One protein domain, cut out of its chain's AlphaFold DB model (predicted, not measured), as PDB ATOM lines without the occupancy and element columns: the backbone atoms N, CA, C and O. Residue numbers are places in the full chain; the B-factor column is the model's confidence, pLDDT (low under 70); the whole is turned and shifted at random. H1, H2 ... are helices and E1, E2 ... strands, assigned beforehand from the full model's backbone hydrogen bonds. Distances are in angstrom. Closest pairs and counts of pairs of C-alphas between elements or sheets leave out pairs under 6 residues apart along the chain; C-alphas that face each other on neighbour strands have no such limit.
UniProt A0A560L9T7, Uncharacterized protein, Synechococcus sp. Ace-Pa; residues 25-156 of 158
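This is residues 25 to 156 of the 158 residues of an uncharacterized protein of Synechococcus sp. Ace-Pa (UniProt A0A560L9T7). A strongly twisted sheet of six strands is the middle of this domain, with H1 crossing one face and H3 packing on the other, three layers in all, helices on both faces of a sheet. H2 folds back beside H3 as a helical hairpin, while H4, after the last strand, lies away from the other helices and off the sheet. The printed part has 132 residues with four named helices and six named strands, in the order E1 E2 H1 E3 E4 H2 H3 E5 E6 H4. The sheet runs E1 E2 E6 E5 E3 E4 and is mixed, as is the class, helices and strands. The whole is compact, with a radius of gyration of the C-alphas of 13.8 A and spans of 40 by 33 by 27 A.

E1, residues 28 to 33, an edge strand, forms an antiparallel hairpin with E2, residues 36 to 41; N 31 and O 38 are 2.8 A apart, within hydrogen-bond range. E2 is parallel to its neighbour E6, residues 139 to 144, with N 141 and O 39 at 2.8 A. E6 and E5, residues 128 to 133, are an antiparallel hairpin, with N 142 and O 130 at 2.8 A. E5 is parallel to E3, residues 65 to 69, with N 131 and O 66 at 2.8 A. E3 and the other edge strand, E4, residues 87 to 91, are an antiparallel hairpin, with N 65 and O 91 at 2.8 A. H1, residues 44 to 54, is on the sheet at a height of 8.7 A and runs across the strands, at 74 degrees to E5 on the local plane; its closest C-alphas to E6 are Gln 47 and Val 142, 7.2 A. H3, residues 110 to 119, is on the opposite face; its closest C-alphas to E2 are Arg 111 and Gly 36, 4.5 A. H2, residues 96 to 105, touches H3, the closest C-alphas being Pro 96 and Ala 117, 4.6 A; they run opposite ways at a shallow tilt of 34 degrees, only just short of steep. H2 only grazes the sheet, with residues 99 to 103. H4, residues 147 to 154, is not on the sheet and is apart from H1, H2 and H3. In H1, H2, H3 and H4 every O i to N i+4 pair is within hydrogen-bond range.

E1 begins at C-alpha 28, (-22.357, 35.685, -39.882), and H4 ends at C-alpha 154, (-38.544, 41.975, -25.396). From first to last C-alpha, E1 measures 16.3 A, E2 16.5 A, H1 15.3 A, E3 12.6 A, E4 13.4 A, H2 14.0 A, H3 14.3 A, E5 17.2 A, E6 16.0 A and H4 10.7 A.

The two C-alphas farthest apart are those of Glu 75 and Ser 156, 42.6 A. The printed part has no cut. The link from E3 to E4 is long, with 17 residues, 70 to 86. The mean pLDDT of the printed part is 84.6; residues 71 to 79, 83 to 85 and 146 to 156 are under 70.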
ATOM      1  N   TRP A  25     -27.192  40.398 -35.096       88.50
ATOM      2  CA  TRP A  25     -28.366  40.268 -35.954       88.50
ATOM      3  C   TRP A  25     -28.051  40.641 -37.408       88.50
ATOM      4  O   TRP A  25     -27.413  41.664 -37.675       88.50
ATOM      5  N   GLY A  26     -28.480  39.798 -38.350       89.88
ATOM      6  CA  GLY A  26     -28.204  39.971 -39.776       89.88
ATOM      7  C   GLY A  26     -26.762  39.669 -40.190       89.88
ATOM      8  O   GLY A  26     -26.392  39.995 -41.315       89.88
ATOM      9  N   LYS A  27     -25.934  39.087 -39.311       93.56
ATOM     10  CA  LYS A  27     -24.521  38.788 -39.582       93.56
ATOM     11  C   LYS A  27     -24.205  37.302 -39.467       93.56
ATOM     12  O   LYS A  27     -24.915  36.519 -38.836       93.56
ATOM     13  N   ARG A  28     -23.048  36.963 -40.027       94.19
ATOM     14  CA  ARG A  28     -22.357  35.685 -39.882       94.19
ATOM     15  C   ARG A  28     -21.140  35.874 -38.982       94.19
ATOM     16  O   ARG A  28     -20.277  36.698 -39.282       94.19
ATOM     17  N   LEU A  29     -21.071  35.125 -37.888       95.56
ATOM     18  CA  LEU A  29     -19.957  35.149 -36.943       95.56
ATOM     19  C   LEU A  29     -19.108  33.890 -37.118       95.56
ATOM     20  O   LEU A  29     -19.604  32.782 -36.934       95.56
ATOM     21  N   GLU A  30     -17.828  34.060 -37.444       96.06
ATOM     22  CA  GLU A  30     -16.867  32.955 -37.481       96.06
ATOM     23  C   GLU A  30     -16.120  32.847 -36.154       96.06
ATOM     24  O   GLU A  30     -15.439  33.780 -35.724       96.06
ATOM     25  N   ILE A  31     -16.218  31.682 -35.527       94.94
ATOM     26  CA  ILE A  31     -15.575  31.358 -34.261       94.94
ATOM     27  C   ILE A  31     -14.505  30.307 -34.542       94.94
ATOM     28  O   ILE A  31     -14.803  29.198 -34.983       94.94
ATOM     29  N   ASN A  32     -13.249  30.670 -34.285       93.94
ATOM     30  CA  ASN A  32     -12.096  29.798 -34.479       93.94
ATOM     31  C   ASN A  32     -11.321  29.713 -33.160       93.94
ATOM     32  O   ASN A  32     -10.666  30.676 -32.761       93.94
ATOM     33  N   ALA A  33     -11.392  28.574 -32.476       90.81
ATOM     34  CA  ALA A  33     -10.639  28.337 -31.247       90.81
ATOM     35  C   ALA A  33     -10.313  26.849 -31.081       90.81
ATOM     36  O   ALA A  33     -11.024  25.980 -31.579       90.81
ATOM     37  N   GLY A  34      -9.180  26.547 -30.437       83.88
ATOM     38  CA  GLY A  34      -8.747  25.164 -30.194       83.88
ATOM     39  C   GLY A  34      -8.515  24.319 -31.458       83.88
ATOM     40  O   GLY A  34      -8.418  23.099 -31.361       83.88
ATOM     41  N   GLY A  35      -8.430  24.946 -32.636       88.00
ATOM     42  CA  GLY A  35      -8.346  24.262 -33.929       88.00
ATOM     43  C   GLY A  35      -9.679  23.738 -34.472       88.00
ATOM     44  O   GLY A  35      -9.643  22.975 -35.432       88.00
ATOM     45  N   GLY A  36     -10.810  24.105 -33.861       90.94
ATOM     46  CA  GLY A  36     -12.148  23.934 -34.431       90.94
ATOM     47  C   GLY A  36     -12.623  25.203 -35.139       90.94
ATOM     48  O   GLY A  36     -12.066  26.291 -34.926       90.94
ATOM     49  N   LYS A  37     -13.672  25.064 -35.948       94.94
ATOM     50  CA  LYS A  37     -14.368  26.162 -36.617       94.94
ATOM     51  C   LYS A  37     -15.882  26.000 -36.484       94.94
ATOM     52  O   LYS A  37     -16.461  25.022 -36.941       94.94
ATOM     53  N   LEU A  38     -16.527  27.020 -35.929       96.56
ATOM     54  CA  LEU A  38     -17.980  27.143 -35.867       96.56
ATOM     55  C   LEU A  38     -18.405  28.451 -36.522       96.56
ATOM     56  O   LEU A  38     -17.790  29.495 -36.313       96.56
ATOM     57  N   ILE A  39     -19.484  28.406 -37.289       97.12
ATOM     58  CA  ILE A  39     -20.117  29.600 -37.831       97.12
ATOM     59  C   ILE A  39     -21.486  29.758 -37.187       97.12
ATOM     60  O   ILE A  39     -22.324  28.874 -37.311       97.12
ATOM     61  N   VAL A  40     -21.739  30.899 -36.553       97.06
ATOM     62  CA  VAL A  40     -23.071  31.260 -36.056       97.06
ATOM     63  C   VAL A  40     -23.708  32.234 -37.042       97.06
ATOM     64  O   VAL A  40     -23.185  33.327 -37.261       97.06
ATOM     65  N   SER A  41     -24.819  31.843 -37.665       95.75
ATOM     66  CA  SER A  41     -25.482  32.642 -38.701       95.75
ATOM     67  C   SER A  41     -26.813  33.214 -38.220       95.75
ATOM     68  O   SER A  41     -27.764  32.481 -37.955       95.75
ATOM     69  N   LEU A  42     -26.898  34.543 -38.188       93.50
ATOM     70  CA  LEU A  42     -28.119  35.317 -37.940       93.50
ATOM     71  C   LEU A  42     -28.574  36.085 -39.192       93.50
ATOM     72  O   LEU A  42     -29.339  37.044 -39.093       93.50
ATOM     73  N   GLU A  43     -28.076  35.697 -40.367       93.62
ATOM     74  CA  GLU A  43     -28.470  36.263 -41.659       93.62
ATOM     75  C   GLU A  43     -29.967  36.012 -41.919       93.62
ATOM     76  O   GLU A  43     -30.481  34.921 -41.659       93.62
ATOM     77  N   ALA A  44     -30.689  37.032 -42.389       90.25
ATOM     78  CA  ALA A  44     -32.155  37.012 -42.441       90.25
ATOM     79  C   ALA A  44     -32.727  35.946 -43.394       90.25
ATOM     80  O   ALA A  44     -33.774  35.362 -43.120       90.25
ATOM     81  N   ASP A  45     -32.043  35.674 -44.502       91.00
ATOM     82  CA  ASP A  45     -32.390  34.635 -45.473       91.00
ATOM     83  C   ASP A  45     -32.195  33.224 -44.898       91.00
ATOM     84  O   ASP A  45     -33.065  32.361 -45.050       91.00
ATOM     85  N   ILE A  46     -31.102  33.003 -44.165       91.94
ATOM     86  CA  ILE A  46     -30.836  31.751 -43.451       91.94
ATOM     87  C   ILE A  46     -31.871  31.535 -42.344       91.94
ATOM     88  O   ILE A  46     -32.435  30.446 -42.235       91.94
ATOM     89  N   GLN A  47     -32.173  32.578 -41.569       91.06
ATOM     90  CA  GLN A  47     -33.217  32.560 -40.542       91.06
ATOM     91  C   GLN A  47     -34.585  32.216 -41.145       91.06
ATOM     92  O   GLN A  47     -35.254  31.302 -40.670       91.06
ATOM     93  N   SER A  48     -34.978  32.880 -42.236       90.19
ATOM     94  CA  SER A  48     -36.247  32.623 -42.929       90.19
ATOM     95  C   SER A  48     -36.334  31.203 -43.496       90.19
ATOM     96  O   SER A  48     -37.381  30.557 -43.396       90.19
ATOM     97  N   THR A  49     -35.226  30.687 -44.039       91.00
ATOM     98  CA  THR A  49     -35.138  29.312 -44.549       91.00
ATOM     99  C   THR A  49     -35.411  28.308 -43.436       91.00
ATOM    100  O   THR A  49     -36.273  27.441 -43.584       91.00
ATOM    101  N   TRP A  50     -34.731  28.450 -42.299       92.19
ATOM    102  CA  TRP A  50     -34.917  27.557 -41.160       92.19
ATOM    103  C   TRP A  50     -36.296  27.689 -40.522       92.19
ATOM    104  O   TRP A  50     -36.932  26.671 -40.279       92.19
ATOM    105  N   GLN A  51     -36.796  28.910 -40.316       89.50
ATOM    106  CA  GLN A  51     -38.147  29.144 -39.794       89.50
ATOM    107  C   GLN A  51     -39.212  28.460 -40.656       89.50
ATOM    108  O   GLN A  51     -40.114  27.821 -40.124       89.50
ATOM    109  N   SER A  52     -39.075  28.536 -41.982       89.88
ATOM    110  CA  SER A  52     -39.978  27.850 -42.912       89.88
ATOM    111  C   SER A  52     -39.849  26.330 -42.808       89.88
ATOM    112  O   SER A  52     -40.855  25.625 -42.807       89.88
ATOM    113  N   ALA A  53     -38.619  25.823 -42.691       89.50
ATOM    114  CA  ALA A  53     -38.343  24.392 -42.619       89.50
ATOM    115  C   ALA A  53     -38.877  23.752 -41.322       89.50
ATOM    116  O   ALA A  53     -39.321  22.606 -41.345       89.50
ATOM    117  N   VAL A  54     -38.889  24.494 -40.208       89.88
ATOM    118  CA  VAL A  54     -39.345  23.996 -38.898       89.88
ATOM    119  C   VAL A  54     -40.791  24.362 -38.544       89.88
ATOM    120  O   VAL A  54     -41.262  23.959 -37.487       89.88
ATOM    121  N   ALA A  55     -41.524  25.082 -39.402       87.81
ATOM    122  CA  ALA A  55     -42.851  25.638 -39.093       87.81
ATOM    123  C   ALA A  55     -43.926  24.604 -38.682       87.81
ATOM    124  O   ALA A  55     -44.935  24.974 -38.085       87.81
ATOM    125  N   GLY A  56     -43.729  23.320 -38.997       84.31
ATOM    126  CA  GLY A  56     -44.617  22.217 -38.605       84.31
ATOM    127  C   GLY A  56     -44.095  21.342 -37.461       84.31
ATOM    128  O   GLY A  56     -44.735  20.348 -37.126       84.31
ATOM    129  N   LEU A  57     -42.931  21.665 -36.890       86.25
ATOM    130  CA  LEU A  57     -42.291  20.877 -35.839       86.25
ATOM    131  C   LEU A  57     -42.701  21.393 -34.456       86.25
ATOM    132  O   LEU A  57     -42.765  22.598 -34.216       86.25
ATOM    133  N   HIS A  58     -42.948  20.473 -33.524       85.06
ATOM    134  CA  HIS A  58     -43.207  20.820 -32.129       85.06
ATOM    135  C   HIS A  58     -41.884  20.925 -31.360       85.06
ATOM    136  O   HIS A  58     -41.399  19.944 -30.798       85.06
ATOM    137  N   LEU A  59     -41.285  22.115 -31.392       87.25
ATOM    138  CA  LEU A  59     -40.020  22.410 -30.722       87.25
ATOM    139  C   LEU A  59     -40.281  22.889 -29.292       87.25
ATOM    140  O   LEU A  59     -41.040  23.832 -29.069       87.25
ATOM    141  N   THR A  60     -39.639  22.233 -28.334       85.00
ATOM    142  CA  THR A  60     -39.731  22.506 -26.893       85.00
ATOM    143  C   THR A  60     -38.324  22.533 -26.301       85.00
ATOM    144  O   THR A  60     -37.354  22.283 -27.013       85.00
ATOM    145  N   THR A  61     -38.186  22.781 -24.999       83.75
ATOM    146  CA  THR A  61     -36.901  22.615 -24.292       83.75
ATOM    147  C   THR A  61     -36.344  21.193 -24.400       83.75
ATOM    148  O   THR A  61     -35.133  21.023 -24.461       83.75
ATOM    149  N   ASP A  62     -37.217  20.187 -24.511       86.75
ATOM    150  CA  ASP A  62     -36.829  18.777 -24.665       86.75
ATOM    151  C   ASP A  62     -36.514  18.406 -26.130       86.75
ATOM    152  O   ASP A  62     -36.000  17.325 -26.406       86.75
ATOM    153  N   ASN A  63     -36.840  19.293 -27.076       89.44
ATOM    154  CA  ASN A  63     -36.715  19.117 -28.526       89.44
ATOM    155  C   ASN A  63     -36.132  20.389 -29.167       89.44
ATOM    156  O   ASN A  63     -36.685  20.946 -30.120       89.44
ATOM    157  N   ASN A  64     -35.047  20.890 -28.580       91.31
ATOM    158  CA  ASN A  64     -34.457  22.195 -28.866       91.31
ATOM    159  C   ASN A  64     -33.292  22.154 -29.871       91.31
ATOM    160  O   ASN A  64     -32.758  23.201 -30.232       91.31
ATOM    161  N   ILE A  65     -32.897  20.974 -30.348       94.38
ATOM    162  CA  ILE A  65     -31.842  20.805 -31.345       94.38
ATOM    163  C   ILE A  65     -32.440  20.275 -32.642       94.38
ATOM    164  O   ILE A  65     -33.058  19.210 -32.673       94.38
ATOM    165  N   VAL A  66     -32.201  20.996 -33.734       93.50
ATOM    166  CA  VAL A  66     -32.613  20.597 -35.081       93.50
ATOM    167  C   VAL A  66     -31.377  20.447 -35.952       93.50
ATOM    168  O   VAL A  66     -30.455  21.253 -35.883       93.50
ATOM    169  N   PHE A  67     -31.324  19.443 -36.814       91.25
ATOM    170  CA  PHE A  67     -30.267  19.379 -37.815       91.25
ATOM    171  C   PHE A  67     -30.751  18.838 -39.147       91.25
ATOM    172  O   PHE A  67     -31.644  17.991 -39.214       91.25
ATOM    173  N   ALA A  68     -30.137  19.351 -40.210       89.06
ATOM    174  CA  ALA A  68     -30.351  18.880 -41.565       89.06
ATOM    175  C   ALA A  68     -29.484  17.638 -41.818       89.06
ATOM    176  O   ALA A  68     -28.261  17.679 -41.667       89.06
ATOM    177  N   SER A  69     -30.130  16.535 -42.190       80.56
ATOM    178  CA  SER A  69     -29.506  15.236 -42.440       80.56
ATOM    179  C   SER A  69     -29.746  14.776 -43.874       80.56
ATOM    180  O   SER A  69     -30.819  14.974 -44.447       80.56
ATOM    181  N   ASP A  70     -28.722  14.153 -44.452       72.38
ATOM    182  CA  ASP A  70     -28.771  13.493 -45.758       72.38
ATOM    183  C   ASP A  70     -29.504  12.141 -45.713       72.38
ATOM    184  O   ASP A  70     -29.847  11.593 -46.759       72.38
ATOM    185  N   GLN A  71     -29.765  11.621 -44.511       65.81
ATOM    186  CA  GLN A  71     -30.463  10.362 -44.267       65.81
ATOM    187  C   GLN A  71     -31.893  10.612 -43.773       65.81
ATOM    188  O   GLN A  71     -32.138  11.526 -42.977       65.81
ATOM    189  N   GLN A  72     -32.828   9.734 -44.147       58.81
ATOM    190  CA  GLN A  72     -34.172   9.705 -43.555       58.81
ATOM    191  C   GLN A  72     -34.123   9.280 -42.066       58.81
ATOM    192  O   GLN A  72     -33.059   8.968 -41.512       58.81
ATOM    193  N   GLU A  73     -35.258   9.345 -41.359       52.78
ATOM    194  CA  GLU A  73     -35.344   8.920 -39.952       52.78
ATOM    195  C   GLU A  73     -34.813   7.483 -39.752       52.78
ATOM    196  O   GLU A  73     -35.081   6.593 -40.555       52.78
ATOM    197  N   ASN A  74     -34.097   7.253 -38.642       54.06
ATOM    198  CA  ASN A  74     -33.582   5.956 -38.157       54.06
ATOM    199  C   ASN A  74     -32.333   5.337 -38.821       54.06
ATOM    200  O   ASN A  74     -31.895   4.276 -38.373       54.06
ATOM    201  N   GLU A  75     -31.676   6.002 -39.774       49.53
ATOM    202  CA  GLU A  75     -30.391   5.528 -40.318       49.53
ATOM    203  C   GLU A  75     -29.181   6.194 -39.630       49.53
ATOM    204  O   GLU A  75     -29.112   7.418 -39.465       49.53
ATOM    205  N   LYS A  76     -28.226   5.359 -39.186       53.59
ATOM    206  CA  LYS A  76     -26.907   5.757 -38.670       53.59
ATOM    207  C   LYS A  76     -25.817   5.298 -39.651       53.59
ATOM    208  O   LYS A  76     -25.894   4.157 -40.105       53.59
ATOM    209  N   PRO A  77     -24.764   6.102 -39.886       52.28
ATOM    210  CA  PRO A  77     -24.483   7.401 -39.267       52.28
ATOM    211  C   PRO A  77     -25.290   8.552 -39.893       52.28
ATOM    212  O   PRO A  77     -25.500   8.593 -41.097       52.28
ATOM    213  N   CYS A  78     -25.735   9.498 -39.059       57.97
ATOM    214  CA  CYS A  78     -26.352  10.741 -39.515       57.97
ATOM    215  C   CYS A  78     -25.249  11.690 -39.983       57.97
ATOM    216  O   CYS A  78     -24.418  12.065 -39.161       57.97
ATOM    217  N   ILE A  79     -25.240  12.085 -41.258       68.00
ATOM    218  CA  ILE A  79     -24.288  13.070 -41.772       68.00
ATOM    219  C   ILE A  79     -25.027  14.403 -41.911       68.00
ATOM    220  O   ILE A  79     -26.126  14.484 -42.466       68.00
ATOM    221  N   LEU A  80     -24.445  15.456 -41.337       73.69
ATOM    222  CA  LEU A  80     -24.954  16.812 -41.511       73.69
ATOM    223  C   LEU A  80     -24.821  17.225 -42.978       73.69
ATOM    224  O   LEU A  80     -23.751  17.106 -43.569       73.69
ATOM    225  N   THR A  81     -25.896  17.758 -43.544       74.12
ATOM    226  CA  THR A  81     -25.955  18.244 -44.930       74.12
ATOM    227  C   THR A  81     -26.656  19.599 -44.978       74.12
ATOM    228  O   THR A  81     -27.052  20.120 -43.941       74.12
ATOM    229  N   TYR A  82     -26.828  20.183 -46.161       72.62
ATOM    230  CA  TYR A  82     -27.525  21.457 -46.363       72.62
ATOM    231  C   TYR A  82     -28.989  21.405 -45.946       72.62
ATOM    232  O   TYR A  82     -29.620  20.364 -45.995       72.62
ATOM    233  N   VAL A  83     -29.578  22.555 -45.638       69.88
ATOM    234  CA  VAL A  83     -30.977  22.641 -45.186       69.88
ATOM    235  C   VAL A  83     -31.985  22.353 -46.306       69.88
ATOM    236  O   VAL A  83     -32.998  21.695 -46.085       69.88
ATOM    237  N   VAL A  84     -31.728  22.844 -47.521       67.31
ATOM    238  CA  VAL A  84     -32.693  22.762 -48.628       67.31
ATOM    239  C   VAL A  84     -32.752  21.341 -49.190       67.31
ATOM    240  O   VAL A  84     -31.776  20.862 -49.761       67.31
ATOM    241  N   GLY A  85     -33.923  20.705 -49.081       66.12
ATOM    242  CA  GLY A  85     -34.194  19.367 -49.627       66.12
ATOM    243  C   GLY A  85     -33.803  18.202 -48.714       66.12
ATOM    244  O   GLY A  85     -33.914  17.052 -49.131       66.12
ATOM    245  N   SER A  86     -33.375  18.491 -47.486       74.12
ATOM    246  CA  SER A  86     -32.875  17.491 -46.542       74.12
ATOM    247  C   SER A  86     -33.924  17.060 -45.532       74.12
ATOM    248  O   SER A  86     -34.880  17.787 -45.251       74.12
ATOM    249  N   ALA A  87     -33.729  15.876 -44.954       81.12
ATOM    250  CA  ALA A  87     -34.520  15.449 -43.814       81.12
ATOM    251  C   ALA A  87     -34.129  16.286 -42.590       81.12
ATOM    252  O   ALA A  87     -32.946  16.528 -42.344       81.12
ATOM    253  N   LEU A  88     -35.118  16.718 -41.812       87.00
ATOM    254  CA  LEU A  88     -34.873  17.366 -40.529       87.00
ATOM    255  C   LEU A  88     -34.987  16.335 -39.418       87.00
ATOM    256  O   LEU A  88     -35.954  15.577 -39.363       87.00
ATOM    257  N   LYS A  89     -34.008  16.333 -38.520       88.50
ATOM    258  CA  LYS A  89     -34.032  15.539 -37.293       88.50
ATOM    259  C   LYS A  89     -34.116  16.482 -36.105       88.50
ATOM    260  O   LYS A  89     -33.450  17.517 -36.089       88.50
ATOM    261  N   VAL A  90     -34.949  16.115 -35.137       90.56
ATOM    262  CA  VAL A  90     -35.192  16.876 -33.908       90.56
ATOM    263  C   VAL A  90     -34.776  16.028 -32.715       90.56
ATOM    264  O   VAL A  90     -35.036  14.827 -32.681       90.56
ATOM    265  N   THR A  91     -34.105  16.648 -31.755       91.94
ATOM    266  CA  THR A  91     -33.681  16.035 -30.492       91.94
ATOM    267  C   THR A  91     -33.540  17.115 -29.421       91.94
ATOM    268  O   THR A  91     -33.644  18.304 -29.718       91.94
ATOM    269  N   GLY A  92     -33.278  16.710 -28.183       91.69
ATOM    270  CA  GLY A  92     -32.978  17.609 -27.073       91.69
ATOM    271  C   GLY A  92     -31.525  17.550 -26.621       91.69
ATOM    272  O   GLY A  92     -30.865  16.514 -26.745       91.69
ATOM    273  N   ALA A  93     -31.057  18.658 -26.059       93.19
ATOM    274  CA  ALA A  93     -29.911  18.724 -25.162       93.19
ATOM    275  C   ALA A  93     -30.200  19.783 -24.092       93.19
ATOM    276  O   ALA A  93     -30.652  20.874 -24.430       93.19
ATOM    277  N   HIS A  94     -29.924  19.494 -22.822       90.31
ATOM    278  CA  HIS A  94     -30.255  20.388 -21.701       90.31
ATOM    279  C   HIS A  94     -29.032  21.093 -21.113       90.31
ATOM    280  O   HIS A  94     -29.160  21.996 -20.293       90.31
ATOM    281  N   ASN A  95     -27.829  20.672 -21.498       90.06
ATOM    282  CA  ASN A  95     -26.578  21.241 -21.016       90.06
ATOM    283  C   ASN A  95     -25.459  21.094 -22.067       90.06
ATOM    284  O   ASN A  95     -25.603  20.323 -23.023       90.06
ATOM    285  N   PRO A  96     -24.339  21.825 -21.904       92.31
ATOM    286  CA  PRO A  96     -23.218  21.770 -22.840       92.31
ATOM    287  C   PRO A  96     -22.639  20.366 -23.061       92.31
ATOM    288  O   PRO A  96     -22.254  20.051 -24.185       92.31
ATOM    289  N   ASP A  97     -22.595  19.508 -22.036       93.56
ATOM    290  CA  ASP A  97     -22.054  18.148 -22.173       93.56
ATOM    291  C   ASP A  97     -22.953  17.262 -23.041       93.56
ATOM    292  O   ASP A  97     -22.464  16.539 -23.913       93.56
ATOM    293  N   GLU A  98     -24.272  17.338 -22.839       93.94
ATOM    294  CA  GLU A  98     -25.259  16.654 -23.677       93.94
ATOM    295  C   GLU A  98     -25.156  17.117 -25.128       93.94
ATOM    296  O   GLU A  98     -25.131  16.287 -26.039       93.94
ATOM    297  N   LEU A  99     -25.024  18.427 -25.351       94.81
ATOM    298  CA  LEU A  99     -24.873  18.984 -26.689       94.81
ATOM    299  C   LEU A  99     -23.560  18.530 -27.347       94.81
ATOM    300  O   LEU A  99     -23.561  18.128 -28.510       94.81
ATOM    301  N   TYR A 100     -22.452  18.522 -26.605       95.06
ATOM    302  CA  TYR A 100     -21.162  18.017 -27.078       95.06
ATOM    303  C   TYR A 100     -21.244  16.542 -27.495       95.06
ATOM    304  O   TYR A 100     -20.827  16.173 -28.597       95.06
ATOM    305  N   ALA A 101     -21.815  15.694 -26.634       93.75
ATOM    306  CA  ALA A 101     -21.989  14.272 -26.905       93.75
ATOM    307  C   ALA A 101     -22.909  14.028 -28.109       93.75
ATOM    308  O   ALA A 101     -22.607  13.174 -28.948       93.75
ATOM    309  N   LEU A 102     -23.992  14.802 -28.229       93.19
ATOM    310  CA  LEU A 102     -24.904  14.754 -29.366       93.19
ATOM    311  C   LEU A 102     -24.182  15.087 -30.675       93.19
ATOM    312  O   LEU A 102     -24.280  14.317 -31.630       93.19
ATOM    313  N   MET A 103     -23.435  16.196 -30.713       94.12
ATOM    314  CA  MET A 103     -22.696  16.632 -31.902       94.12
ATOM    315  C   MET A 103     -21.689  15.568 -32.357       94.12
ATOM    316  O   MET A 103     -21.660  15.201 -33.533       94.12
ATOM    317  N   MET A 104     -20.919  14.992 -31.428       92.56
ATOM    318  CA  MET A 104     -20.026  13.875 -31.759       92.56
ATOM    319  C   MET A 104     -20.794  12.644 -32.266       92.56
ATOM    320  O   MET A 104     -20.351  11.976 -33.200       92.56
ATOM    321  N   GLY A 105     -21.962  12.350 -31.686       88.81
ATOM    322  CA  GLY A 105     -22.823  11.237 -32.092       88.81
ATOM    323  C   GLY A 105     -23.372  11.352 -33.519       88.81
ATOM    324  O   GLY A 105     -23.670  10.327 -34.136       88.81
ATOM    325  N   ILE A 106     -23.459  12.572 -34.057       86.50
ATOM    326  CA  ILE A 106     -23.844  12.863 -35.448       86.50
ATOM    327  C   ILE A 106     -22.633  13.176 -36.348       86.50
ATOM    328  O   ILE A 106     -22.773  13.784 -37.405       86.50
ATOM    329  N   GLY A 107     -21.428  12.767 -35.936       87.06
ATOM    330  CA  GLY A 107     -20.227  12.828 -36.770       87.06
ATOM    331  C   GLY A 107     -19.546  14.199 -36.848       87.06
ATOM    332  O   GLY A 107     -18.715  14.410 -37.730       87.06
ATOM    333  N   VAL A 108     -19.864  15.138 -35.952       90.44
ATOM    334  CA  VAL A 108     -19.108  16.394 -35.821       90.44
ATOM    335  C   VAL A 108     -17.759  16.115 -35.153       90.44
ATOM    336  O   VAL A 108     -17.685  15.367 -34.176       90.44
ATOM    337  N   ASP A 109     -16.684  16.725 -35.665       91.81
ATOM    338  CA  ASP A 109     -15.360  16.614 -35.050       91.81
ATOM    339  C   ASP A 109     -15.374  17.162 -33.617       91.81
ATOM    340  O   ASP A 109     -15.999  18.180 -33.330       91.81
ATOM    341  N   SER A 110     -14.632  16.511 -32.721       93.50
ATOM    342  CA  SER A 110     -14.533  16.892 -31.307       93.50
ATOM    343  C   SER A 110     -14.240  18.381 -31.063       93.50
ATOM    344  O   SER A 110     -14.740  18.955 -30.100       93.50
ATOM    345  N   ARG A 111     -13.453  19.046 -31.920       94.31
ATOM    346  CA  ARG A 111     -13.106  20.464 -31.743       94.31
ATOM    347  C   ARG A 111     -14.261  21.379 -32.126       94.31
ATOM    348  O   ARG A 111     -14.526  22.342 -31.414       94.31
ATOM    349  N   ASP A 112     -14.966  21.057 -33.205       94.69
ATOM    350  CA  ASP A 112     -16.164  21.783 -33.630       94.69
ATOM    351  C   ASP A 112     -17.311  21.553 -32.636       94.69
ATOM    352  O   ASP A 112     -17.990  22.498 -32.242       94.69
ATOM    353  N   ALA A 113     -17.475  20.317 -32.150       94.62
ATOM    354  CA  ALA A 113     -18.452  19.966 -31.120       94.62
ATOM    355  C   ALA A 113     -18.202  20.733 -29.814       94.62
ATOM    356  O   ALA A 113     -19.149  21.179 -29.167       94.62
ATOM    357  N   TRP A 114     -16.934  20.929 -29.435       95.06
ATOM    358  CA  TRP A 114     -16.577  21.748 -28.276       95.06
ATOM    359  C   TRP A 114     -16.981  23.215 -28.467       95.06
ATOM    360  O   TRP A 114     -17.542  23.813 -27.553       95.06
ATOM    361  N   LEU A 115     -16.765  23.782 -29.661       95.50
ATOM    362  CA  LEU A 115     -17.210  25.146 -29.966       95.50
ATOM    363  C   LEU A 115     -18.729  25.277 -29.919       95.50
ATOM    364  O   LEU A 115     -19.231  26.272 -29.403       95.50
ATOM    365  N   VAL A 116     -19.460  24.284 -30.427       95.69
ATOM    366  CA  VAL A 116     -20.922  24.256 -30.314       95.69
ATOM    367  C   VAL A 116     -21.330  24.293 -28.846       95.69
ATOM    368  O   VAL A 116     -22.101  25.160 -28.454       95.69
ATOM    369  N   ALA A 117     -20.767  23.425 -28.010       94.69
ATOM    370  CA  ALA A 117     -21.103  23.382 -26.594       94.69
ATOM    371  C   ALA A 117     -20.726  24.668 -25.823       94.69
ATOM    372  O   ALA A 117     -21.438  25.045 -24.895       94.69
ATOM    373  N   ASP A 118     -19.650  25.370 -26.201       93.44
ATOM    374  CA  ASP A 118     -19.231  26.614 -25.531       93.44
ATOM    375  C   ASP A 118     -19.998  27.873 -25.995       93.44
ATOM    376  O   ASP A 118     -20.082  28.859 -25.250       93.44
ATOM    377  N   HIS A 119     -20.554  27.858 -27.213       93.44
ATOM    378  CA  HIS A 119     -21.164  29.035 -27.849       93.44
ATOM    379  C   HIS A 119     -22.671  28.924 -28.129       93.44
ATOM    380  O   HIS A 119     -23.320  29.960 -28.290       93.44
ATOM    381  N   CYS A 120     -23.246  27.721 -28.167       93.56
ATOM    382  CA  CYS A 120     -24.683  27.506 -28.338       93.56
ATOM    383  C   CYS A 120     -25.385  27.415 -26.976       93.56
ATOM    384  O   CYS A 120     -25.695  26.335 -26.480       93.56
ATOM    385  N   GLU A 121     -25.601  28.575 -26.359       90.25
ATOM    386  CA  GLU A 121     -26.183  28.708 -25.016       90.25
ATOM    387  C   GLU A 121     -27.722  28.748 -25.023       90.25
ATOM    388  O   GLU A 121     -28.353  28.868 -26.078       90.25
ATOM    389  N   GLY A 122     -28.327  28.692 -23.830       87.38
ATOM    390  CA  GLY A 122     -29.770  28.872 -23.639       87.38
ATOM    391  C   GLY A 122     -30.609  27.629 -23.923       87.38
ATOM    392  O   GLY A 122     -31.805  27.748 -24.187       87.38
ATOM    393  N   LEU A 123     -29.992  26.448 -23.865       87.94
ATOM    394  CA  LEU A 123     -30.640  25.158 -24.104       87.94
ATOM    395  C   LEU A 123     -31.855  24.925 -23.189       87.94
ATOM    396  O   LEU A 123     -32.905  24.480 -23.644       87.94
ATOM    397  N   ASP A 124     -31.734  25.301 -21.920       83.06
ATOM    398  CA  ASP A 124     -32.785  25.257 -20.899       83.06
ATOM    399  C   ASP A 124     -33.673  26.516 -20.877       83.06
ATOM    400  O   ASP A 124     -34.699  26.541 -20.199       83.06
ATOM    401  N   LEU A 125     -33.318  27.550 -21.647       81.56
ATOM    402  CA  LEU A 125     -34.040  28.826 -21.738       81.56
ATOM    403  C   LEU A 125     -35.045  28.867 -22.903       81.56
ATOM    404  O   LEU A 125     -35.578  29.930 -23.222       81.56
ATOM    405  N   GLY A 126     -35.296  27.729 -23.558       80.00
ATOM    406  CA  GLY A 126     -36.194  27.633 -24.714       80.00
ATOM    407  C   GLY A 126     -35.553  28.053 -26.039       80.00
ATOM    408  O   GLY A 126     -36.259  28.212 -27.037       80.00
ATOM    409  N   MET A 127     -34.229  28.225 -26.074       88.38
ATOM    410  CA  MET A 127     -33.520  28.516 -27.312       88.38
ATOM    411  C   MET A 127     -33.445  27.269 -28.187       88.38
ATOM    412  O   MET A 127     -32.967  26.228 -27.742       88.38
ATOM    413  N   VAL A 128     -33.854  27.389 -29.451       92.88
ATOM    414  CA  VAL A 128     -33.655  26.325 -30.435       92.88
ATOM    415  C   VAL A 128     -32.368  26.595 -31.201       92.88
ATOM    416  O   VAL A 128     -32.158  27.689 -31.729       92.88
ATOM    417  N   TRP A 129     -31.525  25.577 -31.328       95.31
ATOM    418  CA  TRP A 129     -30.345  25.616 -32.181       95.31
ATOM    419  C   TRP A 129     -30.505  24.671 -33.358       95.31
ATOM    420  O   TRP A 129     -30.800  23.488 -33.195       95.31
ATOM    421  N   SER A 130     -30.291  25.206 -34.558       95.44
ATOM    422  CA  SER A 130     -30.309  24.417 -35.783       95.44
ATOM    423  C   SER A 130     -28.915  24.290 -36.392       95.44
ATOM    424  O   SER A 130     -28.155  25.255 -36.397       95.44
ATOM    425  N   PHE A 131     -28.564  23.101 -36.881       95.56
ATOM    426  CA  PHE A 131     -27.222  22.790 -37.374       95.56
ATOM    427  C   PHE A 131     -27.242  22.198 -38.779       95.56
ATOM    428  O   PHE A 131     -28.093  21.376 -39.128       95.56
ATOM    429  N   TYR A 132     -26.269  22.598 -39.591       93.81
ATOM    430  CA  TYR A 132     -26.037  22.034 -40.916       93.81
ATOM    431  C   TYR A 132     -24.572  22.194 -41.330       93.81
ATOM    432  O   TYR A 132     -23.827  22.956 -40.707       93.81
ATOM    433  N   ARG A 133     -24.158  21.492 -42.390       90.75
ATOM    434  CA  ARG A 133     -22.883  21.761 -43.067       90.75
ATOM    435  C   ARG A 133     -23.110  22.444 -44.406       90.75
ATOM    436  O   ARG A 133     -24.054  22.116 -45.126       90.75
ATOM    437  N   ASP A 134     -22.262  23.417 -44.724       86.56
ATOM    438  CA  ASP A 134     -22.265  24.062 -46.036       86.56
ATOM    439  C   ASP A 134     -21.382  23.326 -47.059       86.56
ATOM    440  O   ASP A 134     -20.831  22.257 -46.810       86.56
ATOM    441  N   ARG A 135     -21.217  23.929 -48.242       83.00
ATOM    442  CA  ARG A 135     -20.433  23.357 -49.350       83.00
ATOM    443  C   ARG A 135     -18.937  23.299 -49.147       83.00
ATOM    444  O   ARG A 135     -18.251  22.674 -49.948       83.00
ATOM    445  N   HIS A 136     -18.448  23.992 -48.138       85.12
ATOM    446  CA  HIS A 136     -17.052  23.972 -47.750       85.12
ATOM    447  C   HIS A 136     -16.860  23.108 -46.505       85.12
ATOM    448  O   HIS A 136     -15.809  23.192 -45.878       85.12
ATOM    449  N   ASP A 137     -17.867  22.296 -46.163       83.81
ATOM    450  CA  ASP A 137     -17.881  21.439 -44.988       83.81
ATOM    451  C   ASP A 137     -17.805  22.236 -43.676       83.81
ATOM    452  O   ASP A 137     -17.392  21.711 -42.650       83.81
ATOM    453  N   PHE A 138     -18.203  23.515 -43.659       90.31
ATOM    454  CA  PHE A 138     -18.238  24.282 -42.414       90.31
ATOM    455  C   PHE A 138     -19.485  23.951 -41.608       90.31
ATOM    456  O   PHE A 138     -20.592  23.967 -42.146       90.31
ATOM    457  N   LEU A 139     -19.307  23.712 -40.305       95.00
ATOM    458  CA  LEU A 139     -20.411  23.582 -39.364       95.00
ATOM    459  C   LEU A 139     -21.042  24.952 -39.115       95.00
ATOM    460  O   LEU A 139     -20.380  25.889 -38.657       95.00
ATOM    461  N   ILE A 140     -22.334  25.053 -39.410       96.06
ATOM    462  CA  ILE A 140     -23.116  26.267 -39.220       96.06
ATOM    463  C   ILE A 140     -24.195  26.001 -38.180       96.06
ATOM    464  O   ILE A 140     -25.005  25.090 -38.338       96.06
ATOM    465  N   ALA A 141     -24.206  26.830 -37.143       97.00
ATOM    466  CA  ALA A 141     -25.248  26.919 -36.140       97.00
ATOM    467  C   ALA A 141     -26.133  28.135 -36.425       97.00
ATOM    468  O   ALA A 141     -25.651  29.244 -36.670       97.00
ATOM    469  N   VAL A 142     -27.442  27.934 -36.385       96.00
ATOM    470  CA  VAL A 142     -28.435  28.978 -36.601       96.00
ATOM    471  C   VAL A 142     -29.338  29.023 -35.367       96.00
ATOM    472  O   VAL A 142     -30.098  28.077 -35.134       96.00
ATOM    473  N   PRO A 143     -29.236  30.092 -34.559       94.12
ATOM    474  CA  PRO A 143     -30.123  30.302 -33.429       94.12
ATOM    475  C   PRO A 143     -31.532  30.598 -33.949       94.12
ATOM    476  O   PRO A 143     -31.710  31.554 -34.701       94.12
ATOM    477  N   LEU A 144     -32.524  29.807 -33.549       89.19
ATOM    478  CA  LEU A 144     -33.932  30.035 -33.853       89.19
ATOM    479  C   LEU A 144     -34.642  30.449 -32.568       89.19
ATOM    480  O   LEU A 144     -34.761  29.679 -31.617       89.19
ATOM    481  N   MET A 145     -35.113  31.691 -32.540       75.25
ATOM    482  CA  MET A 145     -35.940  32.159 -31.437       75.25
ATOM    483  C   MET A 145     -37.318  31.520 -31.580       75.25
ATOM    484  O   MET A 145     -38.015  31.770 -32.567       75.25
ATOM    485  N   ASN A 146     -37.728  30.715 -30.600       64.81
ATOM    486  CA  ASN A 146     -39.144  30.412 -30.472       64.81
ATOM    487  C   ASN A 146     -39.883  31.689 -30.014       64.81
ATOM    488  O   ASN A 146     -39.287  32.647 -29.508       64.81
ATOM    489  N   THR A 147     -41.193  31.744 -30.245       56.75
ATOM    490  CA  THR A 147     -41.994  32.944 -29.949       56.75
ATOM    491  C   THR A 147     -41.967  33.303 -28.456       56.75
ATOM    492  O   THR A 147     -42.045  34.478 -28.107       56.75
ATOM    493  N   GLU A 148     -41.792  32.308 -27.580       57.94
ATOM    494  CA  GLU A 148     -41.689  32.472 -26.123       57.94
ATOM    495  C   GLU A 148     -40.389  33.174 -25.698       57.94
ATOM    496  O   GLU A 148     -40.420  34.104 -24.892       57.94
ATOM    497  N   PHE A 149     -39.252  32.800 -26.286       64.25
ATOM    498  CA  PHE A 149     -37.952  33.406 -26.012       64.25
ATOM    499  C   PHE A 149     -37.842  34.816 -26.604       64.25
ATOM    500  O   PHE A 149     -37.325  35.730 -25.964       64.25
ATOM    501  N   ALA A 150     -38.404  35.042 -27.796       62.69
ATOM    502  CA  ALA A 150     -38.501  36.388 -28.358       62.69
ATOM    503  C   ALA A 150     -39.319  37.327 -27.447       62.69
ATOM    504  O   ALA A 150     -38.940  38.481 -27.242       62.69
ATOM    505  N   ALA A 151     -40.411  36.830 -26.857       57.09
ATOM    506  CA  ALA A 151     -41.221  37.589 -25.910       57.09
ATOM    507  C   ALA A 151     -40.488  37.859 -24.583       57.09
ATOM    508  O   ALA A 151     -40.614  38.958 -24.042       57.09
ATOM    509  N   SER A 152     -39.696  36.910 -24.068       59.59
ATOM    510  CA  SER A 152     -38.923  37.100 -22.830       59.59
ATOM    511  C   SER A 152     -37.764  38.093 -23.006       59.59
ATOM    512  O   SER A 152     -37.535  38.928 -22.127       59.59
ATOM    513  N   LEU A 153     -37.103  38.096 -24.170       60.12
ATOM    514  CA  LEU A 153     -36.110  39.112 -24.537       60.12
ATOM    515  C   LEU A 153     -36.715  40.517 -24.594       60.12
ATOM    516  O   LEU A 153     -36.142  41.443 -24.031       60.12
ATOM    517  N   MET A 154     -37.877  40.673 -25.238       55.41
ATOM    518  CA  MET A 154     -38.544  41.975 -25.396       55.41
ATOM    519  C   MET A 154     -39.238  42.472 -24.119       55.41
ATOM    520  O   MET A 154     -39.530  43.657 -24.005       55.41
ATOM    521  N   SER A 155     -39.490  41.589 -23.149       53.19
ATOM    522  CA  SER A 155     -40.069  41.953 -21.845       53.19
ATOM    523  C   SER A 155     -39.014  42.343 -20.800       53.19
ATOM    524  O   SER A 155     -39.375  42.712 -19.687       53.19
ATOM    525  N   SER A 156     -37.722  42.252 -21.140       49.78
ATOM    526  CA  SER A 156     -36.607  42.600 -20.246       49.78
ATOM    527  C   SER A 156     -36.266  44.103 -20.239       49.78
ATOM    528  O   SER A 156     -35.387  44.511 -19.486       49.78
TER     529      SER A 156